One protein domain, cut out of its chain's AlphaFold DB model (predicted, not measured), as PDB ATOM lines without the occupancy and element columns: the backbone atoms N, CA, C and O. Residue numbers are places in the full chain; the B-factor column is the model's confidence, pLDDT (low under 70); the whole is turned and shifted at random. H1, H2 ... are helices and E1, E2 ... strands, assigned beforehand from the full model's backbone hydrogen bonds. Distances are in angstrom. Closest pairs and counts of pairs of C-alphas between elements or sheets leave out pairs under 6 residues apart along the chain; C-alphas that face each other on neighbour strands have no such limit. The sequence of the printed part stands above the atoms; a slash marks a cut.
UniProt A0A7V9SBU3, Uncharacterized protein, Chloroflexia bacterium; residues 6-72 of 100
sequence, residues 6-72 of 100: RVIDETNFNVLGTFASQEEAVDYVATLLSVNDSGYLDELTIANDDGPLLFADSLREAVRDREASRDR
ATOM      1  N   ARG A   6      -4.472  -4.118  29.864       91.12
ATOM      2  CA  ARG A   6      -4.797  -5.381  30.525       91.12
ATOM      3  C   ARG A   6      -4.567  -6.509  29.542       91.12
ATOM      4  O   ARG A   6      -5.014  -6.412  28.405       91.12
ATOM      5  N   VAL A   7      -3.895  -7.559  29.993       90.50
ATOM      6  CA  VAL A   7      -3.770  -8.812  29.242       90.50
ATOM      7  C   VAL A   7      -4.843  -9.754  29.764       90.50
ATOM      8  O   VAL A   7      -4.891 -10.029  30.965       90.50
ATOM      9  N   ILE A   8      -5.723 -10.195  28.877       91.00
ATOM     10  CA  ILE A   8      -6.897 -11.007  29.179       91.00
ATOM     11  C   ILE A   8      -6.737 -12.356  28.483       91.00
ATOM     12  O   ILE A   8      -6.465 -12.401  27.288       91.00
ATOM     13  N   ASP A   9      -6.920 -13.428  29.246       89.06
ATOM     14  CA  ASP A   9      -7.099 -14.791  28.747       89.06
ATOM     15  C   ASP A   9      -8.573 -14.970  28.367       89.06
ATOM     16  O   ASP A   9      -9.442 -14.919  29.237       89.06
ATOM     17  N   GLU A  10      -8.872 -15.115  27.078       84.50
ATOM     18  CA  GLU A  10     -10.240 -15.217  26.553       84.50
ATOM     19  C   GLU A  10     -10.894 -16.562  26.880       84.50
ATOM     20  O   GLU A  10     -12.115 -16.643  27.005       84.50
ATOM     21  N   THR A  11     -10.095 -17.607  27.102       84.81
ATOM     22  CA  THR A  11     -10.588 -18.935  27.485       84.81
ATOM     23  C   THR A  11     -11.272 -18.904  28.854       84.81
ATOM     24  O   THR A  11     -12.319 -19.528  29.047       84.81
ATOM     25  N   ASN A  12     -10.716 -18.150  29.805       83.44
ATOM     26  CA  ASN A  12     -11.224 -18.045  31.176       83.44
ATOM     27  C   ASN A  12     -11.767 -16.648  31.528       83.44
ATOM     28  O   ASN A  12     -12.198 -16.435  32.663       83.44
ATOM     29  N   PHE A  13     -11.738 -15.700  30.585       83.81
ATOM     30  CA  PHE A  13     -12.036 -14.273  30.781       83.81
ATOM     31  C   PHE A  13     -11.291 -13.653  31.969       83.81
ATOM     32  O   PHE A  13     -11.825 -12.806  32.693       83.81
ATOM     33  N   ASN A  14     -10.054 -14.095  32.198       88.00
ATOM     34  CA  ASN A  14      -9.290 -13.719  33.379       88.00
ATOM     35  C   ASN A  14      -8.217 -12.683  33.033       88.00
ATOM     36  O   ASN A  14      -7.546 -12.787  32.009       88.00
ATOM     37  N   VAL A  15      -8.036 -11.685  33.899       89.81
ATOM     38  CA  VAL A  15      -6.986 -10.672  33.716       89.81
ATOM     39  C   VAL A  15      -5.677 -11.238  34.252       89.81
ATOM     40  O   VAL A  15      -5.513 -11.396  35.461       89.81
ATOM     41  N   LEU A  16      -4.740 -11.523  33.352       88.81
ATOM     42  CA  LEU A  16      -3.419 -12.058  33.689       88.81
ATOM     43  C   LEU A  16      -2.489 -10.976  34.248       88.81
ATOM     44  O   LEU A  16      -1.652 -11.246  35.106       88.81
ATOM     45  N   GLY A  17      -2.650  -9.737  33.778       87.62
ATOM     46  CA  GLY A  17      -1.820  -8.614  34.197       87.62
ATOM     47  C   GLY A  17      -2.409  -7.264  33.812       87.62
ATOM     48  O   GLY A  17      -3.243  -7.164  32.909       87.62
ATOM     49  N   THR A  18      -1.982  -6.220  34.521       91.38
ATOM     50  CA  THR A  18      -2.316  -4.821  34.226       91.38
ATOM     51  C   THR A  18      -1.031  -4.004  34.153       91.38
ATOM     52  O   THR A  18      -0.174  -4.126  35.025       91.38
ATOM     53  N   PHE A  19      -0.911  -3.171  33.127       89.81
ATOM     54  CA  PHE A  19       0.311  -2.487  32.725       89.81
ATOM     55  C   PHE A  19       0.042  -1.004  32.475       89.81
ATOM     56  O   PHE A  19      -1.070  -0.608  32.112       89.81
ATOM     57  N   ALA A  20       1.068  -0.173  32.663       87.44
ATOM     58  CA  ALA A  20       0.963   1.268  32.451       87.44
ATOM     59  C   ALA A  20       1.011   1.646  30.960       87.44
ATOM     60  O   ALA A  20       0.562   2.728  30.584       87.44
ATOM     61  N   SER A  21       1.533   0.756  30.112       88.44
ATOM     62  CA  SER A  21       1.703   0.978  28.677       88.44
ATOM     63  C   SER A  21       1.378  -0.266  27.842       88.44
ATOM     64  O   SER A  21       1.462  -1.400  28.320       88.44
ATOM     65  N   GLN A  22       1.019  -0.049  26.571       88.88
ATOM     66  CA  GLN A  22       0.784  -1.135  25.614       88.88
ATOM     67  C   GLN A  22       2.054  -1.963  25.413       88.88
ATOM     68  O   GLN A  22       1.985  -3.183  25.328       88.88
ATOM     69  N   GLU A  23       3.210  -1.301  25.361       87.69
ATOM     70  CA  GLU A  23       4.505  -1.950  25.160       87.69
ATOM     71  C   GLU A  23       4.840  -2.929  26.286       87.69
ATOM     72  O   GLU A  23       5.290  -4.035  26.004       87.69
ATOM     73  N   GLU A  24       4.578  -2.568  27.546       88.44
ATOM     74  CA  GLU A  24       4.763  -3.482  28.681       88.44
ATOM     75  C   GLU A  24       3.814  -4.683  28.618       88.44
ATOM     76  O   GLU A  24       4.221  -5.806  28.909       88.44
ATOM     77  N   ALA A  25       2.563  -4.470  28.197       90.31
ATOM     78  CA  ALA A  25       1.616  -5.565  28.006       90.31
ATOM     79  C   ALA A  25       2.074  -6.522  26.890       90.31
ATOM     80  O   ALA A  25       1.981  -7.739  27.047       90.31
ATOM     81  N   VAL A  26       2.611  -5.989  25.787       89.44
ATOM     82  CA  VAL A  26       3.173  -6.790  24.686       89.44
ATOM     83  C   VAL A  26       4.431  -7.546  25.132       89.44
ATOM     84  O   VAL A  26       4.577  -8.715  24.789       89.44
ATOM     85  N   ASP A  27       5.311  -6.932  25.930       88.31
ATOM     86  CA  ASP A  27       6.517  -7.585  26.470       88.31
ATOM     87  C   ASP A  27       6.171  -8.743  27.422       88.31
ATOM     88  O   ASP A  27       6.766  -9.825  27.366       88.31
ATOM     89  N   TYR A  28       5.126  -8.564  28.236       89.00
ATOM     90  CA  TYR A  28       4.589  -9.631  29.074       89.00
ATOM     91  C   TYR A  28       4.035 -10.798  28.244       89.00
ATOM     92  O   TYR A  28       4.343 -11.955  28.533       89.00
ATOM     93  N   VAL A  29       3.273 -10.513  27.182       88.19
ATOM     94  CA  VAL A  29       2.779 -11.547  26.257       88.19
ATOM     95  C   VAL A  29       3.941 -12.268  25.568       88.19
ATOM     96  O   VAL A  29       3.944 -13.495  25.519       88.19
ATOM     97  N   ALA A  30       4.965 -11.547  25.105       86.75
ATOM     98  CA  ALA A  30       6.165 -12.150  24.520       86.75
ATOM     99  C   ALA A  30       6.862 -13.105  25.509       86.75
ATOM    100  O   ALA A  30       7.235 -14.223  25.154       86.75
ATOM    101  N   THR A  31       6.956 -12.708  26.780       86.19
ATOM    102  CA  THR A  31       7.508 -13.554  27.849       86.19
ATOM    103  C   THR A  31       6.657 -14.805  28.084       86.19
ATOM    104  O   THR A  31       7.205 -15.899  28.225       86.19
ATOM    105  N   LEU A  32       5.324 -14.684  28.081       85.25
ATOM    106  CA  LEU A  32       4.420 -15.833  28.205       85.25
ATOM    107  C   LEU A  32       4.569 -16.825  27.046       85.25
ATOM    108  O   LEU A  32       4.504 -18.031  27.272       85.25
ATOM    109  N   LEU A  33       4.800 -16.340  25.828       81.81
ATOM    110  CA  LEU A  33       5.012 -17.177  24.642       81.81
ATOM    111  C   LEU A  33       6.402 -17.807  24.591       81.81
ATOM    112  O   LEU A  33       6.600 -18.802  23.908       81.81
ATOM    113  N   SER A  34       7.371 -17.265  25.330       79.94
ATOM    114  CA  SER A  34       8.677 -17.910  25.491       79.94
ATOM    115  C   SER A  34       8.567 -19.244  26.244       79.94
ATOM    116  O   SER A  34       9.373 -20.149  26.032       79.94
ATOM    117  N   VAL A  35       7.558 -19.374  27.113       79.88
ATOM    118  CA  VAL A  35       7.331 -20.565  27.947       79.88
ATOM    119  C   VAL A  35       6.131 -21.414  27.509       79.88
ATOM    120  O   VAL A  35       6.028 -22.558  27.946       79.88
ATOM    121  N   ASN A  36       5.246 -20.888  26.656       79.50
ATOM    122  CA  ASN A  36       4.053 -21.577  26.153       79.50
ATOM    123  C   ASN A  36       4.080 -21.734  24.628       79.50
ATOM    124  O   ASN A  36       4.770 -21.015  23.916       79.50
ATOM    125  N   ASP A  37       3.267 -22.656  24.115       76.56
ATOM    126  CA  ASP A  37       3.095 -22.832  22.676       76.56
ATOM    127  C   ASP A  37       2.419 -21.625  22.015       76.56
ATOM    128  O   ASP A  37       1.538 -20.972  22.574       76.56
ATOM    129  N   SER A  38       2.775 -21.386  20.752       69.56
ATOM    130  CA  SER A  38       2.264 -20.262  19.954       69.56
ATOM    131  C   SER A  38       0.752 -20.285  19.681       69.56
ATOM    132  O   SER A  38       0.233 -19.314  19.136       69.56
ATOM    133  N   GLY A  39       0.049 -21.366  20.042       69.19
ATOM    134  CA  GLY A  39      -1.416 -21.437  20.037       69.19
ATOM    135  C   GLY A  39      -2.065 -20.685  21.204       69.19
ATOM    136  O   GLY A  39      -3.209 -20.273  21.094       69.19
ATOM    137  N   TYR A  40      -1.315 -20.425  22.281       76.12
ATOM    138  CA  TYR A  40      -1.786 -19.634  23.423       76.12
ATOM    139  C   TYR A  40      -2.006 -18.154  23.055       76.12
ATOM    140  O   TYR A  40      -2.722 -17.434  23.734       76.12
ATOM    141  N   LEU A  41      -1.421 -17.699  21.941       78.00
ATOM    142  CA  LEU A  41      -1.546 -16.335  21.417       78.00
ATOM    143  C   LEU A  41      -2.958 -16.000  20.926       78.00
ATOM    144  O   LEU A  41      -3.394 -14.861  21.072       78.00
ATOM    145  N   ASP A  42      -3.652 -16.979  20.343       80.19
ATOM    146  CA  ASP A  42      -5.019 -16.814  19.836       80.19
ATOM    147  C   ASP A  42      -6.036 -16.621  20.969       80.19
ATOM    148  O   ASP A  42      -7.107 -16.066  20.749       80.19
ATOM    149  N   GLU A  43      -5.682 -17.034  22.187       85.69
ATOM    150  CA  GLU A  43      -6.521 -16.923  23.381       85.69
ATOM    151  C   GLU A  43      -6.201 -15.671  24.212       85.69
ATOM    152  O   GLU A  43      -6.808 -15.451  25.259       85.69
ATOM    153  N   LEU A  44      -5.249 -14.838  23.776       88.56
ATOM    154  CA  LEU A  44      -4.820 -13.645  24.501       88.56
ATOM    155  C   LEU A  44      -5.295 -12.365  23.816       88.56
ATOM    156  O   LEU A  44      -5.123 -12.160  22.614       88.56
ATOM    157  N   THR A  45      -5.810 -11.449  24.631       91.75
ATOM    158  CA  THR A  45      -6.230 -10.115  24.200       91.75
ATOM    159  C   THR A  45      -5.590  -9.039  25.069       91.75
ATOM    160  O   THR A  45      -5.621  -9.110  26.298       91.75
ATOM    161  N   ILE A  46      -5.042  -7.998  24.438       90.31
ATOM    162  CA  ILE A  46      -4.650  -6.761  25.119       90.31
ATOM    163  C   ILE A  46      -5.783  -5.754  24.971       90.31
ATOM    164  O   ILE A  46      -6.149  -5.391  23.855       90.31
ATOM    165  N   ALA A  47      -6.301  -5.264  26.092       90.94
ATOM    166  CA  ALA A  47      -7.358  -4.259  26.148       90.94
ATOM    167  C   ALA A  47      -6.931  -3.042  26.975       90.94
ATOM    168  O   ALA A  47      -6.072  -3.145  27.848       90.94
ATOM    169  N   ASN A  48      -7.547  -1.890  26.733       89.88
ATOM    170  CA  ASN A  48      -7.476  -0.719  27.606       89.88
ATOM    171  C   ASN A  48      -8.884  -0.373  28.137       89.88
ATOM    172  O   ASN A  48      -9.818  -1.164  28.001       89.88
ATOM    173  N   ASP A  49      -9.049   0.794  28.765       84.25
ATOM    174  CA  ASP A  49     -10.359   1.258  29.251       84.25
ATOM    175  C   ASP A  49     -11.388   1.525  28.137       84.25
ATOM    176  O   ASP A  49     -12.587   1.491  28.410       84.25
ATOM    177  N   ASP A  50     -10.946   1.741  26.896       83.38
ATOM    178  CA  ASP A  50     -11.819   1.935  25.732       83.38
ATOM    179  C   ASP A  50     -12.250   0.606  25.082       83.38
ATOM    180  O   ASP A  50     -13.276   0.562  24.401       83.38
ATOM    181  N   GLY A  51     -11.508  -0.487  25.302       83.19
ATOM    182  CA  GLY A  51     -11.851  -1.820  24.804       83.19
ATOM    183  C   GLY A  51     -10.649  -2.658  24.343       83.19
ATOM    184  O   GLY A  51      -9.500  -2.332  24.652       83.19
ATOM    185  N   PRO A  52     -10.893  -3.773  23.625       84.50
ATOM    186  CA  PRO A  52      -9.833  -4.617  23.081       84.50
ATOM    187  C   PRO A  52      -9.048  -3.878  21.989       84.50
ATOM    188  O   PRO A  52      -9.630  -3.295  21.075       84.50
ATOM    189  N   LEU A  53      -7.719  -3.910  22.090       85.94
ATOM    190  CA  LEU A  53      -6.790  -3.243  21.176       85.94
ATOM    191  C   LEU A  53      -6.075  -4.229  20.253       85.94
ATOM    192  O   LEU A  53      -5.975  -3.983  19.055       85.94
ATOM    193  N   LEU A  54      -5.554  -5.324  20.811       84.31
ATOM    194  CA  LEU A  54      -4.808  -6.343  20.072       84.31
ATOM    195  C   LEU A  54      -5.339  -7.727  20.432       84.31
ATOM    196  O   LEU A  54      -5.478  -8.039  21.613       84.31
ATOM    197  N   PHE A  55      -5.587  -8.544  19.415       83.75
ATOM    198  CA  PHE A  55      -6.059  -9.922  19.528       83.75
ATOM    199  C   PHE A  55      -5.477 -10.757  18.376       83.75
ATOM    200  O   PHE A  55      -5.197 -10.206  17.302       83.75
ATOM    201  N   ALA A  56      -5.284 -12.059  18.609       81.19
ATOM    202  CA  ALA A  56      -4.843 -13.054  17.623       81.19
ATOM    203  C   ALA A  56      -3.678 -12.575  16.722       81.19
ATOM    204  O   ALA A  56      -2.595 -12.244  17.214       81.19
ATOM    205  N   ASP A  57      -3.880 -12.508  15.399       81.50
ATOM    206  CA  ASP A  57      -2.847 -12.138  14.422       81.50
ATOM    207  C   ASP A  57      -2.228 -10.752  14.668       81.50
ATOM    208  O   ASP A  57      -1.015 -10.590  14.532       81.50
ATOM    209  N   SER A  58      -3.022  -9.765  15.100       84.06
ATOM    210  CA  SER A  58      -2.517  -8.416  15.409       84.06
ATOM    211  C   SER A  58      -1.574  -8.432  16.613       84.06
ATOM    212  O   SER A  58      -0.591  -7.693  16.660       84.06
ATOM    213  N   LEU A  59      -1.856  -9.295  17.593       84.56
ATOM    214  CA  LEU A  59      -0.999  -9.483  18.759       84.56
ATOM    215  C   LEU A  59       0.290 -10.224  18.374       84.56
ATOM    216  O   LEU A  59       1.374  -9.837  18.806       84.56
ATOM    217  N   ARG A  60       0.190 -11.229  17.494       84.38
ATOM    218  CA  ARG A  60       1.348 -11.950  16.945       84.38
ATOM    219  C   ARG A  60       2.281 -11.019  16.165       84.38
ATOM    220  O   ARG A  60       3.498 -11.113  16.318       84.38
ATOM    221  N   GLU A  61       1.734 -10.114  15.356       85.81
ATOM    222  CA  GLU A  61       2.527  -9.121  14.626       85.81
ATOM    223  C   GLU A  61       3.218  -8.134  15.578       85.81
ATOM    224  O   GLU A  61       4.421  -7.910  15.447       85.81
ATOM    225  N   ALA A  62       2.500  -7.623  16.583       85.56
ATOM    226  CA  ALA A  62       3.057  -6.703  17.576       85.56
ATOM    227  C   ALA A  62       4.201  -7.331  18.390       85.56
ATOM    228  O   ALA A  62       5.228  -6.688  18.613       85.56
ATOM    229  N   VAL A  63       4.057  -8.597  18.801       86.06
ATOM    230  CA  VAL A  63       5.124  -9.344  19.485       86.06
ATOM    231  C   VAL A  63       6.339  -9.495  18.570       86.06
ATOM    232  O   VAL A  63       7.456  -9.175  18.975       86.06
ATOM    233  N   ARG A  64       6.133  -9.900  17.313       85.44
ATOM    234  CA  ARG A  64       7.224 -10.093  16.349       85.44
ATOM    235  C   ARG A  64       7.973  -8.793  16.036       85.44
ATOM    236  O   ARG A  64       9.200  -8.806  15.950       85.44
ATOM    237  N   ASP A  65       7.260  -7.681  15.859       85.00
ATOM    238  CA  ASP A  65       7.882  -6.368  15.649       85.00
ATOM    239  C   ASP A  65       8.678  -5.924  16.882       85.00
ATOM    240  O   ASP A  65       9.794  -5.407  16.757       85.00
ATOM    241  N   ARG A  66       8.157  -6.201  18.085       81.12
ATOM    242  CA  ARG A  66       8.850  -5.894  19.336       81.12
ATOM    243  C   ARG A  66      10.139  -6.691  19.480       81.12
ATOM    244  O   ARG A  66      11.167  -6.097  19.803       81.12
ATOM    245  N   GLU A  67      10.116  -7.990  19.199       81.50
ATOM    246  CA  GLU A  67      11.317  -8.831  19.204       81.50
ATOM    247  C   GLU A  67      12.350  -8.341  18.181       81.50
ATOM    248  O   GLU A  67      13.513  -8.143  18.528       81.50
ATOM    249  N   ALA A  68      11.923  -8.038  16.951       80.31
ATOM    250  CA  ALA A  68      12.805  -7.507  15.909       80.31
ATOM    251  C   ALA A  68      13.374  -6.117  16.251       80.31
ATOM    252  O   ALA A  68      14.480  -5.759  15.838       80.31
ATOM    253  N   SER A  69      12.625  -5.300  16.987       76.44
ATOM    254  CA  SER A  69      13.086  -4.002  17.483       76.44
ATOM    255  C   SER A  69      14.072  -4.155  18.642       76.44
ATOM    256  O   SER A  69      15.042  -3.401  18.722       76.44
ATOM    257  N   ARG A  70      13.878  -5.163  19.499       72.56
ATOM    258  CA  ARG A  70      14.783  -5.490  20.605       72.56
ATOM    259  C   ARG A  70      16.109  -6.066  20.106       72.56
ATOM    260  O   ARG A  70      17.153  -5.657  20.597       72.56
ATOM    261  N   ASP A  71      16.072  -6.927  19.091       70.00
ATOM    262  CA  ASP A  71      17.265  -7.472  18.430       70.00
ATOM    263  C   ASP A  71      18.100  -6.362  17.766       70.00
ATOM    264  O   ASP A  71      19.306  -6.266  17.977       70.00
ATOM    265  N   ARG A  72      17.443  -5.417  17.074       63.66
ATOM    266  CA  ARG A  72      18.111  -4.231  16.506       63.66
ATOM    267  C   ARG A  72      18.710  -3.305  17.567       63.66
ATOM    268  O   ARG A  72      19.774  -2.733  17.333       63.66
TER     269      ARG A  72
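This is residues 6 to 72 of the 100 residues of an uncharacterized protein of Chloroflexia bacterium (UniProt A0A7V9SBU3). A strongly twisted sheet of four strands is covered on one face by H1, which runs lengthwise over it, while the long helix H3 leaves from the edge strand E4, stands up from the sheet on that same face and crosses H1 nearly at a right angle. The short helix H2 sits at the turn from H1 back into the sheet. The printed part has 67 residues, with E1, E2, H1, H2, E3, E4 and H3 following in that order; the sheet runs E2, E1, E3, E4, all antiparallel. The class is mixed, helices and strands. The whole is compact, with a radius of gyration of the C-alphas of 11.1 A and spans of 34 by 25 by 18 A.

E1, residues 6 to 9, and E2, residues 14 to 19, form an antiparallel hairpin, with N 16 and O 7 2.8 A apart, within hydrogen-bond range. H1, residues 22 to 35, is on the sheet at a height of 8.9 A; together they make two layers, a helix on one face of a sheet. H1 lies over E1 and only just over E3, residues 44 to 48, on which 3 of its C-alphas fall. It runs along the strands, at 21 degrees to E1 on the local plane. H2, residues 40 to 43, only grazes the sheet. E2, H1, H2 and E3 form a split strand-helix-strand unit, two strands running the same way with E1 between them, and its crossover is right-handed. E3 is antiparallel to E1, with N 8 and O 45 2.8 A apart, and forms a hairpin with E4, residues 51 to 55, where N 46 and O 54 are 2.9 A apart. H3, residues 56 to 72, touches H1 about perpendicular, at 88 degrees; the closest C-alphas are those of Ala 30 and Val 63, 5.9 A apart. H3 also touches H2, with the C-alphas of Asp 42 and Ala 56 4.4 A apart. E2 and E4 are apart. In H3 every O i to N i+4 pair is within hydrogen-bond range, in H1 9 of 10 are, and H2 is too short for such a pair.

E1 begins at C-alpha 6, (-4.797, -5.381, 30.525). E2 is 14.8 A long and E3 13.6 A. H1 covers 20.6 A from C-alpha 22 at (0.784, -1.135, 25.614). H3 covers 24.6 A and ends at C-alpha 72, (18.111, -4.231, 16.506).

The two C-alphas farthest apart, those of Asn 12 and Arg 72, are 35.6 A from each other. The printed part has no cut, and the six links between its elements are tight. Its mean pLDDT is 84.2; residues 38 to 39 and residue 72 are under 70.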